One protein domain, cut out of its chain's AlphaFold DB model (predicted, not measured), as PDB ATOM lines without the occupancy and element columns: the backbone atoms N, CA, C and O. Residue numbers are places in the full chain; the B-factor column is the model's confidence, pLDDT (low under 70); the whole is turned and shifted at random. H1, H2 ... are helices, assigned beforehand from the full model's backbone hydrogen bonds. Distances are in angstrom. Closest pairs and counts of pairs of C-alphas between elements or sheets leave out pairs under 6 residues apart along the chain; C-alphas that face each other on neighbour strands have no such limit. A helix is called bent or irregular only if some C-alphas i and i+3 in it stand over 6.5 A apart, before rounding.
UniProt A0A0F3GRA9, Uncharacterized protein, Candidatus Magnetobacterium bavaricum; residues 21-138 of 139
ATOM      1  N   ASP A  21      19.100 142.024  35.126       91.38
ATOM      2  CA  ASP A  21      19.880 142.452  36.294       91.38
ATOM      3  C   ASP A  21      20.823 143.636  35.996       91.38
ATOM      4  O   ASP A  21      21.426 144.217  36.895       91.38
ATOM      5  N   HIS A  22      20.983 144.018  34.727       93.25
ATOM      6  CA  HIS A  22      21.831 145.151  34.380       93.25
ATOM      7  C   HIS A  22      21.180 146.480  34.763       93.25
ATOM      8  O   HIS A  22      19.976 146.688  34.611       93.25
ATOM      9  N   LYS A  23      22.009 147.439  35.169       93.88
ATOM     10  CA  LYS A  23      21.583 148.813  35.402       93.88
ATOM     11  C   LYS A  23      21.189 149.478  34.091       93.88
ATOM     12  O   LYS A  23      21.995 149.599  33.167       93.88
ATOM     13  N   TYR A  24      19.953 149.971  34.033       93.38
ATOM     14  CA  TYR A  24      19.424 150.693  32.873       93.38
ATOM     15  C   TYR A  24      20.251 151.934  32.514       93.38
ATOM     16  O   TYR A  24      20.344 152.280  31.335       93.38
ATOM     17  N   ALA A  25      20.901 152.557  33.503       93.38
ATOM     18  CA  ALA A  25      21.755 153.727  33.322       93.38
ATOM     19  C   ALA A  25      22.859 153.507  32.270       93.38
ATOM     20  O   ALA A  25      23.116 154.399  31.463       93.38
ATOM     21  N   LEU A  26      23.434 152.298  32.193       93.12
ATOM     22  CA  LEU A  26      24.473 151.935  31.215       93.12
ATOM     23  C   LEU A  26      23.967 151.999  29.771       93.12
ATOM     24  O   LEU A  26      24.666 152.462  28.865       93.12
ATOM     25  N   TYR A  27      22.738 151.539  29.547       94.31
ATOM     26  CA  TYR A  27      22.104 151.589  28.232       94.31
ATOM     27  C   TYR A  27      21.677 153.007  27.890       94.31
ATOM     28  O   TYR A  27      21.924 153.472  26.779       94.31
ATOM     29  N   TYR A  28      21.116 153.714  28.869       95.69
ATOM     30  CA  TYR A  28      20.699 155.098  28.713       95.69
ATOM     31  C   TYR A  28      21.871 156.008  28.326       95.69
ATOM     32  O   TYR A  28      21.788 156.703  27.313       95.69
ATOM     33  N   VAL A  29      22.988 155.960  29.061       96.06
ATOM     34  CA  VAL A  29      24.166 156.790  28.762       96.06
ATOM     35  C   VAL A  29      24.764 156.459  27.394       96.06
ATOM     36  O   VAL A  29      25.147 157.366  26.657       96.06
ATOM     37  N   SER A  30      24.777 155.178  27.011       94.75
ATOM     38  CA  SER A  30      25.261 154.744  25.696       94.75
ATOM     39  C   SER A  30      24.422 155.356  24.572       94.75
ATOM     40  O   SER A  30      24.965 155.933  23.627       94.75
ATOM     41  N   SER A  31      23.093 155.286  24.693       95.94
ATOM     42  CA  SER A  31      22.166 155.889  23.733       95.94
ATOM     43  C   SER A  31      22.265 157.416  23.711       95.94
ATOM     44  O   SER A  31      22.263 158.010  22.633       95.94
ATOM     45  N   LEU A  32      22.405 158.058  24.875       97.44
ATOM     46  CA  LEU A  32      22.552 159.508  24.987       97.44
ATOM     47  C   LEU A  32      23.842 160.003  24.318       97.44
ATOM     48  O   LEU A  32      23.815 160.996  23.588       97.44
ATOM     49  N   ALA A  33      24.956 159.296  24.518       97.19
ATOM     50  CA  ALA A  33      26.235 159.623  23.898       97.19
ATOM     51  C   ALA A  33      26.166 159.509  22.368       97.19
ATOM     52  O   ALA A  33      26.590 160.429  21.665       97.19
ATOM     53  N   ILE A  34      25.572 158.424  21.850       96.56
ATOM     54  CA  ILE A  34      25.334 158.242  20.407       96.56
ATOM     55  C   ILE A  34      24.506 159.408  19.865       96.56
ATOM     56  O   ILE A  34      24.920 160.070  18.913       96.56
ATOM     57  N   TYR A  35      23.379 159.706  20.516       97.12
ATOM     58  CA  TYR A  35      22.496 160.797  20.116       97.12
ATOM     59  C   TYR A  35      23.223 162.147  20.066       97.12
ATOM     60  O   TYR A  35      23.051 162.897  19.103       97.12
ATOM     61  N   LYS A  36      24.052 162.465  21.070       96.75
ATOM     62  CA  LYS A  36      24.810 163.724  21.129       96.75
ATOM     63  C   LYS A  36      25.827 163.826  19.995       96.75
ATOM     64  O   LYS A  36      25.827 164.835  19.292       96.75
ATOM     65  N   VAL A  37      26.623 162.783  19.749       95.31
ATOM     66  CA  VAL A  37      27.567 162.751  18.616       95.31
ATOM     67  C   VAL A  37      26.830 162.958  17.293       95.31
ATOM     68  O   VAL A  37      27.215 163.807  16.487       95.31
ATOM     69  N   GLU A  38      25.726 162.241  17.079       95.12
ATOM     70  CA  GLU A  38      24.927 162.373  15.861       95.12
ATOM     71  C   GLU A  38      24.272 163.753  15.736       95.12
ATOM     72  O   GLU A  38      24.167 164.283  14.631       95.12
ATOM     73  N   LYS A  39      23.837 164.367  16.842       96.38
ATOM     74  CA  LYS A  39      23.329 165.749  16.868       96.38
ATOM     75  C   LYS A  39      24.412 166.726  16.401       96.38
ATOM     76  O   LYS A  39      24.148 167.511  15.493       96.38
ATOM     77  N   TYR A  40      25.624 166.658  16.954       96.31
ATOM     78  CA  TYR A  40      26.713 167.573  16.588       96.31
ATOM     79  C   TYR A  40      27.190 167.395  15.143       96.31
ATOM     80  O   TYR A  40      27.484 168.383  14.472       96.31
ATOM     81  N   ILE A  41      27.200 166.161  14.636       94.56
ATOM     82  CA  ILE A  41      27.517 165.876  13.230       94.56
ATOM     83  C   ILE A  41      26.416 166.393  12.292       94.56
ATOM     84  O   ILE A  41      26.706 166.998  11.257       94.56
ATOM     85  N   ARG A  42      25.138 166.171  12.633       94.88
ATOM     86  CA  ARG A  42      23.999 166.649  11.826       94.88
ATOM     87  C   ARG A  42      23.970 168.170  11.735       94.88
ATOM     88  O   ARG A  42      23.770 168.696  10.643       94.88
ATOM     89  N   ASN A  43      24.250 168.840  12.850       94.69
ATOM     90  CA  ASN A  43      24.303 170.296  12.952       94.69
ATOM     91  C   ASN A  43      25.617 170.901  12.425       94.69
ATOM     92  O   ASN A  43      25.793 172.111  12.509       94.69
ATOM     93  N   VAL A  44      26.538 170.083  11.897       92.75
ATOM     94  CA  VAL A  44      27.835 170.517  11.337       92.75
ATOM     95  C   VAL A  44      28.723 171.240  12.366       92.75
ATOM     96  O   VAL A  44      29.669 171.935  12.020       92.75
ATOM     97  N   THR A  45      28.464 171.042  13.662       93.88
ATOM     98  CA  THR A  45      29.376 171.477  14.732       93.88
ATOM     99  C   THR A  45      30.631 170.599  14.757       93.88
ATOM    100  O   THR A  45      31.713 171.070  15.083       93.88
ATOM    101  N   ILE A  46      30.482 169.327  14.373       93.50
ATOM    102  CA  ILE A  46      31.574 168.395  14.078       93.50
ATOM    103  C   ILE A  46      31.479 168.029  12.595       93.50
ATOM    104  O   ILE A  46      30.395 167.717  12.098       93.50
ATOM    105  N   ASP A  47      32.612 168.046  11.887       92.69
ATOM    106  CA  ASP A  47      32.660 167.714  10.460       92.69
ATOM    107  C   ASP A  47      32.109 166.297  10.200       92.69
ATOM    108  O   ASP A  47      32.452 165.316  10.870       92.69
ATOM    109  N   ARG A  48      31.258 166.175   9.178       91.62
ATOM    110  CA  ARG A  48      30.603 164.921   8.782       91.62
ATOM    111  C   ARG A  48      31.582 163.792   8.468       91.62
ATOM    112  O   ARG A  48      31.212 162.625   8.625       91.62
ATOM    113  N   ARG A  49      32.827 164.096   8.083       88.81
ATOM    114  CA  ARG A  49      33.880 163.092   7.849       88.81
ATOM    115  C   ARG A  49      34.124 162.197   9.068       88.81
ATOM    116  O   ARG A  49      34.389 161.005   8.906       88.81
ATOM    117  N   TYR A  50      33.939 162.733  10.275       89.31
ATOM    118  CA  TYR A  50      34.150 162.016  11.534       89.31
ATOM    119  C   TYR A  50      33.054 161.001  11.867       89.31
ATOM    120  O   TYR A  50      33.262 160.144  12.723       89.31
ATOM    121  N   ASN A  51      31.924 160.999  11.150       89.38
ATOM    122  CA  ASN A  51      30.880 159.989  11.344       89.38
ATOM    123  C   ASN A  51      31.402 158.556  11.123       89.38
ATOM    124  O   ASN A  51      30.962 157.612  11.779       89.38
ATOM    125  N   LYS A  52      32.398 158.388  10.242       86.38
ATOM    126  CA  LYS A  52      33.074 157.098  10.017       86.38
ATOM    127  C   LYS A  52      33.791 156.584  11.272       86.38
ATOM    128  O   LYS A  52      33.877 155.376  11.467       86.38
ATOM    129  N   ALA A  53      34.245 157.492  12.135       88.06
ATOM    130  CA  ALA A  53      34.942 157.205  13.383       88.06
ATOM    131  C   ALA A  53      34.011 157.204  14.610       88.06
ATOM    132  O   ALA A  53      34.501 157.151  15.733       88.06
ATOM    133  N   ARG A  54      32.677 157.244  14.441       89.56
ATOM    134  CA  ARG A  54      31.722 157.441  15.554       89.56
ATOM    135  C   ARG A  54      31.921 156.496  16.741       89.56
ATOM    136  O   ARG A  54      31.820 156.923  17.881       89.56
ATOM    137  N   TYR A  55      32.242 155.227  16.494       89.38
ATOM    138  CA  TYR A  55      32.446 154.256  17.572       89.38
ATOM    139  C   TYR A  55      33.765 154.477  18.318       89.38
ATOM    140  O   TYR A  55      33.806 154.313  19.533       89.38
ATOM    141  N   HIS A  56      34.808 154.932  17.619       89.56
ATOM    142  CA  HIS A  56      36.054 155.372  18.247       89.56
ATOM    143  C   HIS A  56      35.843 156.648  19.058       89.56
ATOM    144  O   HIS A  56      36.352 156.755  20.166       89.56
ATOM    145  N   ILE A  57      35.020 157.575  18.557       92.75
ATOM    146  CA  ILE A  57      34.642 158.785  19.294       92.75
ATOM    147  C   ILE A  57      33.926 158.420  20.598       92.75
ATOM    148  O   ILE A  57      34.265 158.955  21.646       92.75
ATOM    149  N   LEU A  58      32.976 157.481  20.563       94.00
ATOM    150  CA  LEU A  58      32.265 157.019  21.762       94.00
ATOM    151  C   LEU A  58      33.191 156.292  22.749       94.00
ATOM    152  O   LEU A  58      33.081 156.494  23.957       94.00
ATOM    153  N   MET A  59      34.124 155.482  22.242       91.50
ATOM    154  CA  MET A  59      35.143 154.827  23.064       91.50
ATOM    155  C   MET A  59      36.024 155.858  23.780       91.50
ATOM    156  O   MET A  59      36.170 155.796  24.998       91.50
ATOM    157  N   LEU A  60      36.567 156.829  23.039       92.06
ATOM    158  CA  LEU A  60      37.411 157.892  23.585       92.06
ATOM    159  C   LEU A  60      36.629 158.812  24.527       92.06
ATOM    160  O   LEU A  60      37.170 159.235  25.542       92.06
ATOM    161  N   PHE A  61      35.349 159.072  24.246       94.69
ATOM    162  CA  PHE A  61      34.478 159.828  25.144       94.69
ATOM    163  C   PHE A  61      34.413 159.177  26.516       94.69
ATOM    164  O   PHE A  61      34.654 159.850  27.516       94.69
ATOM    165  N   ARG A  62      34.162 157.867  26.564       91.94
ATOM    166  CA  ARG A  62      34.189 157.122  27.820       91.94
ATOM    167  C   ARG A  62      35.555 157.252  28.504       91.94
ATOM    168  O   ARG A  62      35.594 157.624  29.664       91.94
ATOM    169  N   MET A  63      36.651 156.996  27.788       89.69
ATOM    170  CA  MET A  63      38.001 156.970  28.371       89.69
ATOM    171  C   MET A  63      38.473 158.320  28.931       89.69
ATOM    172  O   MET A  63      39.128 158.344  29.964       89.69
ATOM    173  N   ILE A  64      38.162 159.429  28.252       90.62
ATOM    174  CA  ILE A  64      38.604 160.776  28.653       90.62
ATOM    175  C   ILE A  64      37.786 161.312  29.827       90.62
ATOM    176  O   ILE A  64      38.309 162.061  30.649       90.62
ATOM    177  N   ASN A  65      36.488 161.005  29.860       88.62
ATOM    178  CA  ASN A  65      35.573 161.572  30.849       88.62
ATOM    179  C   ASN A  65      35.405 160.673  32.077       88.62
ATOM    180  O   ASN A  65      34.912 161.149  33.093       88.62
ATOM    181  N   GLU A  66      35.810 159.406  31.987       85.75
ATOM    182  CA  GLU A  66      35.768 158.461  33.092       85.75
ATOM    183  C   GLU A  66      36.932 157.463  32.989       85.75
ATOM    184  O   GLU A  66      36.948 156.559  32.145       85.75
ATOM    185  N   SER A  67      37.933 157.662  33.848       77.62
ATOM    186  CA  SER A  67      39.171 156.880  33.876       77.62
ATOM    187  C   SER A  67      39.034 155.563  34.634       77.62
ATOM    188  O   SER A  67      39.903 154.698  34.504       77.62
ATOM    189  N   GLU A  68      37.973 155.389  35.430       80.75
ATOM    190  CA  GLU A  68      37.760 154.134  36.141       80.75
ATOM    191  C   GLU A  68      37.437 152.972  35.189       80.75
ATOM    192  O   GLU A  68      36.838 153.105  34.110       80.75
ATOM    193  N   HIS A  69      37.823 151.768  35.618       83.19
ATOM    194  CA  HIS A  69      37.414 150.546  34.943       83.19
ATOM    195  C   HIS A  69      35.890 150.428  34.927       83.19
ATOM    196  O   HIS A  69      35.212 150.813  35.877       83.19
ATOM    197  N   LEU A  70      35.352 149.857  33.843       85.38
ATOM    198  CA  LEU A  70      33.914 149.642  33.724       85.38
ATOM    199  C   LEU A  70      33.437 148.806  34.926       85.38
ATOM    200  O   LEU A  70      33.924 147.682  35.096       85.38
ATOM    201  N   PRO A  71      32.515 149.321  35.756       88.38
ATOM    202  CA  PRO A  71      32.010 148.571  36.891       88.38
ATOM    203  C   PRO A  71      31.191 147.369  36.418       88.38
ATOM    204  O   PRO A  71      30.759 147.279  35.265       88.38
ATOM    205  N   LEU A  72      30.934 146.444  37.343       88.94
ATOM    206  CA  LEU A  72      29.988 145.359  37.102       88.94
ATOM    207  C   LEU A  72      28.627 145.938  36.704       88.94
ATOM    208  O   LEU A  72      28.122 146.849  37.362       88.94
ATOM    209  N   LEU A  73      28.030 145.382  35.647       89.50
ATOM    210  CA  LEU A  73      26.850 145.962  34.998       89.50
ATOM    211  C   LEU A  73      25.608 146.010  35.901       89.50
ATOM    212  O   LEU A  73      24.680 146.749  35.601       89.50
ATOM    213  N   ASN A  74      25.584 145.243  36.988       90.81
ATOM    214  CA  ASN A  74      24.508 145.185  37.978       90.81
ATOM    215  C   ASN A  74      24.815 145.950  39.281       90.81
ATOM    216  O   ASN A  74      23.959 146.085  40.158       90.81
ATOM    217  N   SER A  75      26.033 146.471  39.438       92.31
ATOM    218  CA  SER A  75      26.466 147.128  40.671       92.31
ATOM    219  C   SER A  75      25.863 148.523  40.820       92.31
ATOM    220  O   SER A  75      25.666 149.236  39.841       92.31
ATOM    221  N   LYS A  76      25.667 148.977  42.065       89.25
ATOM    222  CA  LYS A  76      25.339 150.385  42.363       89.25
ATOM    223  C   LYS A  76      26.399 151.358  41.836       89.25
ATOM    224  O   LYS A  76      26.065 152.477  41.474       89.25
ATOM    225  N   LYS A  77      27.662 150.917  41.735       90.12
ATOM    226  CA  LYS A  77      28.742 151.721  41.141       90.12
ATOM    227  C   LYS A  77      28.496 152.040  39.663       90.12
ATOM    228  O   LYS A  77      29.019 153.029  39.168       90.12
ATOM    229  N   ALA A  78      27.718 151.220  38.951       91.75
ATOM    230  CA  ALA A  78      27.383 151.497  37.559       91.75
ATOM    231  C   ALA A  78      26.463 152.715  37.419       91.75
ATOM    232  O   ALA A  78      26.615 153.456  36.454       91.75
ATOM    233  N   ASP A  79      25.572 152.957  38.384       91.62
ATOM    234  CA  ASP A  79      24.718 154.148  38.382       91.62
ATOM    235  C   ASP A  79      25.579 155.410  38.571       91.62
ATOM    236  O   ASP A  79      25.571 156.286  37.712       91.62
ATOM    237  N   THR A  80      26.450 155.435  39.591       91.94
ATOM    238  CA  THR A  80      27.354 156.575  39.844       91.94
ATOM    239  C   THR A  80      28.320 156.835  38.687       91.94
ATOM    240  O   THR A  80      28.551 157.983  38.321       91.94
ATOM    241  N   TYR A  81      28.849 155.770  38.078       93.31
ATOM    242  CA  TYR A  81      29.678 155.842  36.872       93.31
ATOM    243  C   TYR A  81      28.921 156.497  35.707       93.31
ATOM    244  O   TYR A  81      29.446 157.358  35.001       93.31
ATOM    245  N   CYS A  82      27.664 156.101  35.493       94.62
ATOM    246  CA  CYS A  82      26.847 156.660  34.422       94.62
ATOM    247  C   CYS A  82      26.455 158.111  34.704       94.62
ATOM    248  O   CYS A  82      26.447 158.908  33.769       94.62
ATOM    249  N   ASP A  83      26.177 158.474  35.955       94.75
ATOM    250  CA  ASP A  83      25.780 159.832  36.335       94.75
ATOM    251  C   ASP A  83      26.851 160.869  35.976       94.75
ATOM    252  O   ASP A  83      26.522 161.937  35.455       94.75
ATOM    253  N   VAL A  84      28.137 160.550  36.166       94.19
ATOM    254  CA  VAL A  84      29.259 161.414  35.750       94.19
ATOM    255  C   VAL A  84      29.181 161.718  34.252       94.19
ATOM    256  O   VAL A  84      29.187 162.879  33.834       94.19
ATOM    257  N   LEU A  85      29.037 160.675  33.436       96.06
ATOM    258  CA  LEU A  85      28.960 160.792  31.983       96.06
ATOM    259  C   LEU A  85      27.676 161.503  31.526       96.06
ATOM    260  O   LEU A  85      27.726 162.353  30.636       96.06
ATOM    261  N   ILE A  86      26.532 161.198  32.144       96.75
ATOM    262  CA  ILE A  86      25.236 161.831  31.858       96.75
ATOM    263  C   ILE A  86      25.300 163.330  32.158       96.75
ATOM    264  O   ILE A  86      24.856 164.133  31.338       96.75
ATOM    265  N   ASN A  87      25.906 163.727  33.278       96.75
ATOM    266  CA  ASN A  87      26.070 165.134  33.646       96.75
ATOM    267  C   ASN A  87      26.890 165.913  32.608       96.75
ATOM    268  O   ASN A  87      26.556 167.051  32.281       96.75
ATOM    269  N   ILE A  88      27.931 165.293  32.046       96.75
ATOM    270  CA  ILE A  88      28.730 165.890  30.966       96.75
ATOM    271  C   ILE A  88      27.915 165.981  29.675       96.75
ATOM    272  O   ILE A  88      27.954 167.009  29.007       96.75
ATOM    273  N   LEU A  89      27.171 164.929  29.322       96.69
ATOM    274  CA  LEU A  89      26.359 164.887  28.103       96.69
ATOM    275  C   LEU A  89      25.171 165.855  28.147       96.69
ATOM    276  O   LEU A  89      24.783 166.374  27.101       96.69
ATOM    277  N   ASN A  90      24.589 166.108  29.319       96.75
ATOM    278  CA  ASN A  90      23.454 167.019  29.477       96.75
ATOM    279  C   ASN A  90      23.850 168.495  29.358       96.75
ATOM    280  O   ASN A  90      23.057 169.296  28.863       96.75
ATOM    281  N   ASP A  91      25.080 168.850  29.721       96.88
ATOM    282  CA  ASP A  91      25.627 170.189  29.507       96.88
ATOM    283  C   ASP A  91      26.199 170.304  28.084       96.88
ATOM    284  O   ASP A  91      27.262 169.768  27.771       96.88
ATOM    285  N   ASP A  92      25.495 171.017  27.198       94.19
ATOM    286  CA  ASP A  92      25.897 171.156  25.793       94.19
ATOM    287  C   ASP A  92      27.305 171.768  25.630       94.19
ATOM    288  O   ASP A  92      28.003 171.412  24.678       94.19
ATOM    289  N   LYS A  93      27.758 172.638  26.549       95.69
ATOM    290  CA  LYS A  93      29.105 173.230  26.488       95.69
ATOM    291  C   LYS A  93      30.166 172.205  26.872       95.69
ATOM    292  O   LYS A  93      31.151 172.051  26.149       95.69
ATOM    293  N   LYS A  94      29.968 171.488  27.985       96.12
ATOM    294  CA  LYS A  94      30.903 170.438  28.432       96.12
ATOM    295  C   LYS A  94      30.960 169.294  27.429       96.12
ATOM    296  O   LYS A  94      32.051 168.893  27.035       96.12
ATOM    297  N   SER A  95      29.803 168.829  26.967       96.12
ATOM    298  CA  SER A  95      29.693 167.762  25.977       96.12
ATOM    299  C   SER A  95      30.440 168.115  24.692       96.12
ATOM    300  O   SER A  95      31.299 167.347  24.256       96.12
ATOM    301  N   LEU A  96      30.193 169.303  24.126       95.50
ATOM    302  CA  LEU A  96      30.870 169.742  22.909       95.50
ATOM    303  C   LEU A  96      32.382 169.900  23.117       95.50
ATOM    304  O   LEU A  96      33.163 169.454  22.280       95.50
ATOM    305  N   SER A  97      32.806 170.475  24.247       96.06
ATOM    306  CA  SER A  97      34.224 170.574  24.606       96.06
ATOM    307  C   SER A  97      34.892 169.195  24.672       96.06
ATOM    308  O   SER A  97      35.990 169.020  24.146       96.06
ATOM    309  N   SER A  98      34.251 168.206  25.300       95.25
ATOM    310  CA  SER A  98      34.777 166.839  25.365       95.25
ATOM    311  C   SER A  98      34.866 166.199  23.982       95.25
ATOM    312  O   SER A  98      35.883 165.583  23.667       95.25
ATOM    313  N   PHE A  99      33.860 166.383  23.120       95.75
ATOM    314  CA  PHE A  99      33.924 165.873  21.751       95.75
ATOM    315  C   PHE A  99      35.006 166.547  20.912       95.75
ATOM    316  O   PHE A  99      35.725 165.848  20.207       95.75
ATOM    317  N   ASN A 100      35.210 167.857  21.034       94.75
ATOM    318  CA  ASN A 100      36.274 168.546  20.303       94.75
ATOM    319  C   ASN A 100      37.672 168.035  20.683       94.75
ATOM    320  O   ASN A 100      38.478 167.789  19.792       94.75
ATOM    321  N   LYS A 101      37.930 167.764  21.971       94.00
ATOM    322  CA  LYS A 101      39.190 167.130  22.414       94.00
ATOM    323  C   LYS A 101      39.401 165.749  21.789       94.00
ATOM    324  O   LYS A 101      40.510 165.385  21.420       94.00
ATOM    325  N   ILE A 102      38.332 164.965  21.652       93.56
ATOM    326  CA  ILE A 102      38.394 163.649  20.999       93.56
ATOM    327  C   ILE A 102      38.730 163.796  19.517       93.56
ATOM    328  O   ILE A 102      39.537 163.037  18.987       93.56
ATOM    329  N   ILE A 103      38.109 164.767  18.847       92.38
ATOM    330  CA  ILE A 103      38.388 165.059  17.443       92.38
ATOM    331  C   ILE A 103      39.849 165.474  17.255       92.38
ATOM    332  O   ILE A 103      40.485 164.972  16.333       92.38
ATOM    333  N   GLU A 104      40.394 166.292  18.153       91.31
ATOM    334  CA  GLU A 104      41.808 166.673  18.163       91.31
ATOM    335  C   GLU A 104      42.733 165.451  18.303       91.31
ATOM    336  O   GLU A 104      43.665 165.292  17.519       91.31
ATOM    337  N   ILE A 105      42.433 164.520  19.219       89.75
ATOM    338  CA  ILE A 105      43.195 163.263  19.362       89.75
ATOM    339  C   ILE A 105      43.171 162.448  18.064       89.75
ATOM    340  O   ILE A 105      44.193 161.905  17.650       89.75
ATOM    341  N   ILE A 106      42.014 162.366  17.400       88.19
ATOM    342  CA  ILE A 106      41.886 161.654  16.124       88.19
ATOM    343  C   ILE A 106      42.658 162.385  15.015       88.19
ATOM    344  O   ILE A 106      43.286 161.732  14.189       88.19
ATOM    345  N   GLN A 107      42.645 163.720  14.981       86.69
ATOM    346  CA  GLN A 107      43.402 164.511  14.003       86.69
ATOM    347  C   GLN A 107      44.912 164.361  14.162       86.69
ATOM    348  O   GLN A 107      45.616 164.286  13.162       86.69
ATOM    349  N   ASN A 108      45.387 164.298  15.405       86.12
ATOM    350  CA  ASN A 108      46.800 164.125  15.731       86.12
ATOM    351  C   ASN A 108      47.266 162.666  15.601       86.12
ATOM    352  O   ASN A 108      48.444 162.371  15.787       86.12
ATOM    353  N   SER A 109      46.352 161.740  15.308       82.06
ATOM    354  CA  SER A 109      46.685 160.348  15.020       82.06
ATOM    355  C   SER A 109      46.952 160.145  13.527       82.06
ATOM    356  O   SER A 109      46.306 160.772  12.691       82.06
ATOM    357  N   ASP A 110      47.818 159.192  13.175       75.44
ATOM    358  CA  ASP A 110      48.120 158.816  11.778       75.44
ATOM    359  C   ASP A 110      46.961 158.079  11.062       75.44
ATOM    360  O   ASP A 110      47.156 157.313  10.116       75.44
ATOM    361  N   ILE A 111      45.724 158.248  11.533       74.88
ATOM    362  CA  ILE A 111      44.555 157.547  11.011       74.88
ATOM    363  C   ILE A 111      43.975 158.334   9.842       74.88
ATOM    364  O   ILE A 111      43.399 159.410  10.004       74.88
ATOM    365  N   ASP A 112      44.028 157.740   8.653       73.56
ATOM    366  CA  ASP A 112      43.341 158.292   7.489       73.56
ATOM    367  C   ASP A 112      41.818 158.115   7.612       73.56
ATOM    368  O   ASP A 112      41.256 157.041   7.361       73.56
ATOM    369  N   ILE A 113      41.138 159.211   7.964       72.75
ATOM    370  CA  ILE A 113      39.680 159.276   8.131       72.75
ATOM    371  C   ILE A 113      38.925 159.040   6.815       72.75
ATOM    372  O   ILE A 113      37.747 158.656   6.805       72.75
ATOM    373  N   ASN A 114      39.580 159.217   5.669       69.38
ATOM    374  CA  ASN A 114      38.935 159.017   4.379       69.38
ATOM    375  C   ASN A 114      38.788 157.531   4.044       69.38
ATOM    376  O   ASN A 114      37.801 157.145   3.403       69.38
ATOM    377  N   LYS A 115      39.679 156.686   4.569       70.56
ATOM    378  CA  LYS A 115      39.730 155.254   4.288       70.56
ATOM    379  C   LYS A 115      38.810 154.454   5.219       70.56
ATOM    380  O   LYS A 115      39.105 154.189   6.380       70.56
ATOM    381  N   ARG A 116      37.674 153.998   4.674       59.78
ATOM    382  CA  ARG A 116      36.622 153.271   5.419       59.78
ATOM    383  C   ARG A 116      37.141 152.014   6.132       59.78
ATOM    384  O   ARG A 116      36.676 151.710   7.221       59.78
ATOM    385  N   THR A 117      38.098 151.299   5.537       60.38
ATOM    386  CA  THR A 117      38.674 150.064   6.097       60.38
ATOM    387  C   THR A 117      39.498 150.296   7.359       60.38
ATOM    388  O   THR A 117      39.608 149.380   8.166       60.38
ATOM    389  N   SER A 118      40.047 151.500   7.555       59.59
ATOM    390  CA  SER A 118      40.915 151.808   8.694       59.59
ATOM    391  C   SER A 118      40.159 151.728  10.020       59.59
ATOM    392  O   SER A 118      40.706 151.274  11.012       59.59
ATOM    393  N   PHE A 119      38.867 152.056  10.054       63.34
ATOM    394  CA  PHE A 119      38.104 152.094  11.308       63.34
ATOM    395  C   PHE A 119      37.591 150.739  11.808       63.34
ATOM    396  O   PHE A 119      37.115 150.669  12.940       63.34
ATOM    397  N   TYR A 120      37.701 149.680  10.999       63.56
ATOM    398  CA  TYR A 120      37.292 148.317  11.368       63.56
ATOM    399  C   TYR A 120      38.450 147.462  11.897       63.56
ATOM    400  O   TYR A 120      38.229 146.336  12.339       63.56
ATOM    401  N   GLN A 121      39.683 147.964  11.821       68.19
ATOM    402  CA  GLN A 121      40.866 147.223  12.234       68.19
ATOM    403  C   GLN A 121      41.161 147.450  13.716       68.19
ATOM    404  O   GLN A 121      41.117 148.577  14.206       68.19
ATOM    405  N   LYS A 122      41.525 146.371  14.417       69.06
ATOM    406  CA  LYS A 122      41.945 146.420  15.825       69.06
ATOM    407  C   LYS A 122      43.182 147.310  16.030       69.06
ATOM    408  O   LYS A 122      43.245 148.036  17.012       69.06
ATOM    409  N   SER A 123      44.096 147.326  15.056       69.69
ATOM    410  CA  SER A 123      45.296 148.175  15.039       69.69
ATOM    411  C   SER A 123      44.982 149.661  15.229       69.69
ATOM    412  O   SER A 123      45.695 150.359  15.940       69.69
ATOM    413  N   THR A 124      43.887 150.144  14.647       71.75
ATOM    414  CA  THR A 124      43.435 151.536  14.768       71.75
ATOM    415  C   THR A 124      42.946 151.854  16.178       71.75
ATOM    416  O   THR A 124      43.220 152.934  16.697       71.75
ATOM    417  N   THR A 125      42.274 150.899  16.826       77.31
ATOM    418  CA  THR A 125      41.876 151.009  18.235       77.31
ATOM    419  C   THR A 125      43.104 151.112  19.138       77.31
ATOM    420  O   THR A 125      43.169 152.004  19.981       77.31
ATOM    421  N   ASP A 126      44.099 150.247  18.929       78.31
ATOM    422  CA  ASP A 126      45.325 150.215  19.736       78.31
ATOM    423  C   ASP A 126      46.144 151.514  19.579       78.31
ATOM    424  O   ASP A 126      46.652 152.056  20.564       78.31
ATOM    425  N   LEU A 127      46.213 152.071  18.361       78.75
ATOM    426  CA  LEU A 127      46.853 153.365  18.092       78.75
ATOM    427  C   LEU A 127      46.176 154.515  18.848       78.75
ATOM    428  O   LEU A 127      46.866 155.326  19.465       78.75
ATOM    429  N   LEU A 128      44.841 154.573  18.842       77.69
ATOM    430  CA  LEU A 128      44.092 155.609  19.561       77.69
ATOM    431  C   LEU A 128      44.265 155.499  21.077       77.69
ATOM    432  O   LEU A 128      44.436 156.515  21.746       77.69
ATOM    433  N   ILE A 129      44.275 154.277  21.617       78.56
ATOM    434  CA  ILE A 129      44.526 154.042  23.046       78.56
ATOM    435  C   ILE A 129      45.945 154.498  23.421       78.56
ATOM    436  O   ILE A 129      46.123 155.163  24.442       78.56
ATOM    437  N   LYS A 130      46.950 154.211  22.582       76.12
ATOM    438  CA  LYS A 130      48.335 154.660  22.797       76.12
ATOM    439  C   LYS A 130      48.463 156.186  22.751       76.12
ATOM    440  O   LYS A 130      49.106 156.767  23.620       76.12
ATOM    441  N   GLN A 131      47.836 156.837  21.772       75.31
ATOM    442  CA  GLN A 131      47.840 158.301  21.658       75.31
ATOM    443  C   GLN A 131      47.130 158.975  22.837       75.31
ATOM    444  O   GLN A 131      47.595 159.998  23.340       75.31
ATOM    445  N   TYR A 132      46.041 158.382  23.328       70.75
ATOM    446  CA  TYR A 132      45.406 158.829  24.563       70.75
ATOM    447  C   TYR A 132      46.363 158.733  25.764       70.75
ATOM    448  O   TYR A 132      46.532 159.717  26.482       70.75
ATOM    449  N   GLY A 133      47.042 157.594  25.944       67.06
ATOM    450  CA  GLY A 133      48.015 157.402  27.027       67.06
ATOM    451  C   GLY A 133      49.167 158.414  26.996       67.06
ATOM    452  O   GLY A 133      49.492 159.006  28.022       67.06
ATOM    453  N   ASN A 134      49.723 158.695  25.814       60.19
ATOM    454  CA  ASN A 134      50.813 159.663  25.649       60.19
ATOM    455  C   ASN A 134      50.413 161.099  26.033       60.19
ATOM    456  O   ASN A 134      51.219 161.819  26.612       60.19
ATOM    457  N   ASN A 135      49.171 161.512  25.758       57.56
ATOM    458  CA  ASN A 135      48.659 162.834  26.144       57.56
ATOM    459  C   ASN A 135      48.360 162.958  27.651       57.56
ATOM    460  O   ASN A 135      48.180 164.069  28.148       57.56
ATOM    461  N   HIS A 136      48.308 161.839  28.384       53.19
ATOM    462  CA  HIS A 136      48.073 161.804  29.831       53.19
ATOM    463  C   HIS A 136      49.371 161.678  30.656       53.19
ATOM    464  O   HIS A 136      49.351 161.968  31.844       53.19
ATOM    465  N   SER A 137      50.509 161.316  30.041       39.69
ATOM    466  CA  SER A 137      51.838 161.276  30.691       39.69
ATOM    467  C   SER A 137      52.581 162.622  30.727       39.69
ATOM    468  O   SER A 137      53.732 162.664  31.152       39.69
ATOM    469  N   ILE A 138      51.953 163.720  30.290       37.44
ATOM    470  CA  ILE A 138      52.534 165.080  30.301       37.44
ATOM    471  C   ILE A 138      51.753 166.006  31.260       37.44
ATOM    472  O   ILE A 138      51.727 167.224  31.094       37.44
TER     473      ILE A 138
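AT A GLANCE: This is residues 21 to 138 of the 139 residues of an uncharacterized protein of Candidatus Magnetobacterium bavaricum (UniProt A0A0F3GRA9). A kinked helix, H2, sits in the middle of a crossed cluster of helices: H1 folds back beside it, H6 lies on the side of it away from H1, and H4 crosses it. H3 runs beside H1 the same way and makes a corner with H4, while the small H5 packs on H2 near its kink. The printed part has 118 residues, with six named helices in the order H1, H2, H3, H4, H5, H6 and no named strand, and its class is all helix. It is compact, with a radius of gyration of the C-alphas of 14.5 A, and spans 40 by 31 by 29 A along its three main axes.

HOW THE PARTS SIT: Begin with H1, residues 24 to 42, the longest helix with 19 residues. H3, residues 76 to 90, touches H1 and runs the same way at a shallow tilt of 19 degrees; their closest C-alphas are those of Ala 25 and Asp 79, 5.9 A apart. H2, residues 48 to 65, touches H1 and runs the opposite way at a steep tilt of 39 degrees, the two forming a helical hairpin; their closest C-alphas, those of Ile 41 and Arg 48, are 5.5 A apart. H2 is irregular, with C-alphas 52 and 55 being 8.1 A apart, and has a kink of 73 degrees near residue 55. H2 and H3 only just touch, with 3 pairs of C-alphas within 8 A, through residues 62 to 65 and 84 to 85; the closest are those of Asn 65 and Leu 85, 6.8 A apart. Next look at H4, residues 92 to 107, which with H2 is a hub, each touching four other helices. H4 touches H2 with its residues 98 to 103 alone, about perpendicular at 71 degrees, only just past steep; the C-alphas of Ile 57 and Ile 102 are the closest, at 6.4 A. H4 touches H3 only at the corner by their link, and only just, with 3 pairs of C-alphas within 8 A; the closest are those of Leu 89 and Ser 95, 4.9 A apart. H4 and H1 only just touch, also with 3 such pairs, the closest C-alphas being those of Val 37 and Phe 99, 7.7 A apart. Farther out, H6, residues 122 to 136, touches H4 at a steep tilt of 67 degrees, opposite ways, with the C-alphas of Ile 105 and Gln 131 closest at 7.2 A. H6 and H2 are close but not clearly touching; the C-alphas of His 56 and Thr 125 come closest, at 7.3 A. H5, residues 116 to 120, touches H2 at its residues 52 to 56 alone, with the C-alphas of Ala 53 and Phe 119 closest at 6.4 A. H1 is apart from both H5 and H6, and so is H3. In the backbones, every O i to N i+4 pair is within hydrogen-bond range in H1, H4 and H6, against 10 of 14 in H2, 9 of 11 in H3 and 0 of 1 in H5, where 1 of 2 O i to N i+3 pairs is.

IN THESE COORDINATES: Find C-alpha 24 at (19.424, 150.693, 32.873); from there H1 runs 26.8 A to C-alpha 42. H2 starts at C-alpha 48 at (30.603, 164.921, 8.782) and measures 22.9 A from first to last C-alpha. H3 measures 21.1 A, H4 22.1 A, H5 7.8 A and H6 21.7 A; H6 ends at C-alpha 136 at (48.073, 161.804, 29.831). H5 is neither bent nor irregular, but only just: C-alphas 116 and 119 are 6.2 A apart.

THE WHOLE: The two C-alphas farthest apart are those of Lys 76 and Asn 114, 41.3 A. The printed part has no cut. No link is long: those from H1 to H2, H3 to H4 and H5 to H6 are tight, and those from H2 to H3 and H4 to H5 are short. The mean pLDDT of the printed part is 86.2; look for values under 70 at residue 114, residues 116 to 123 and residues 133 to 138.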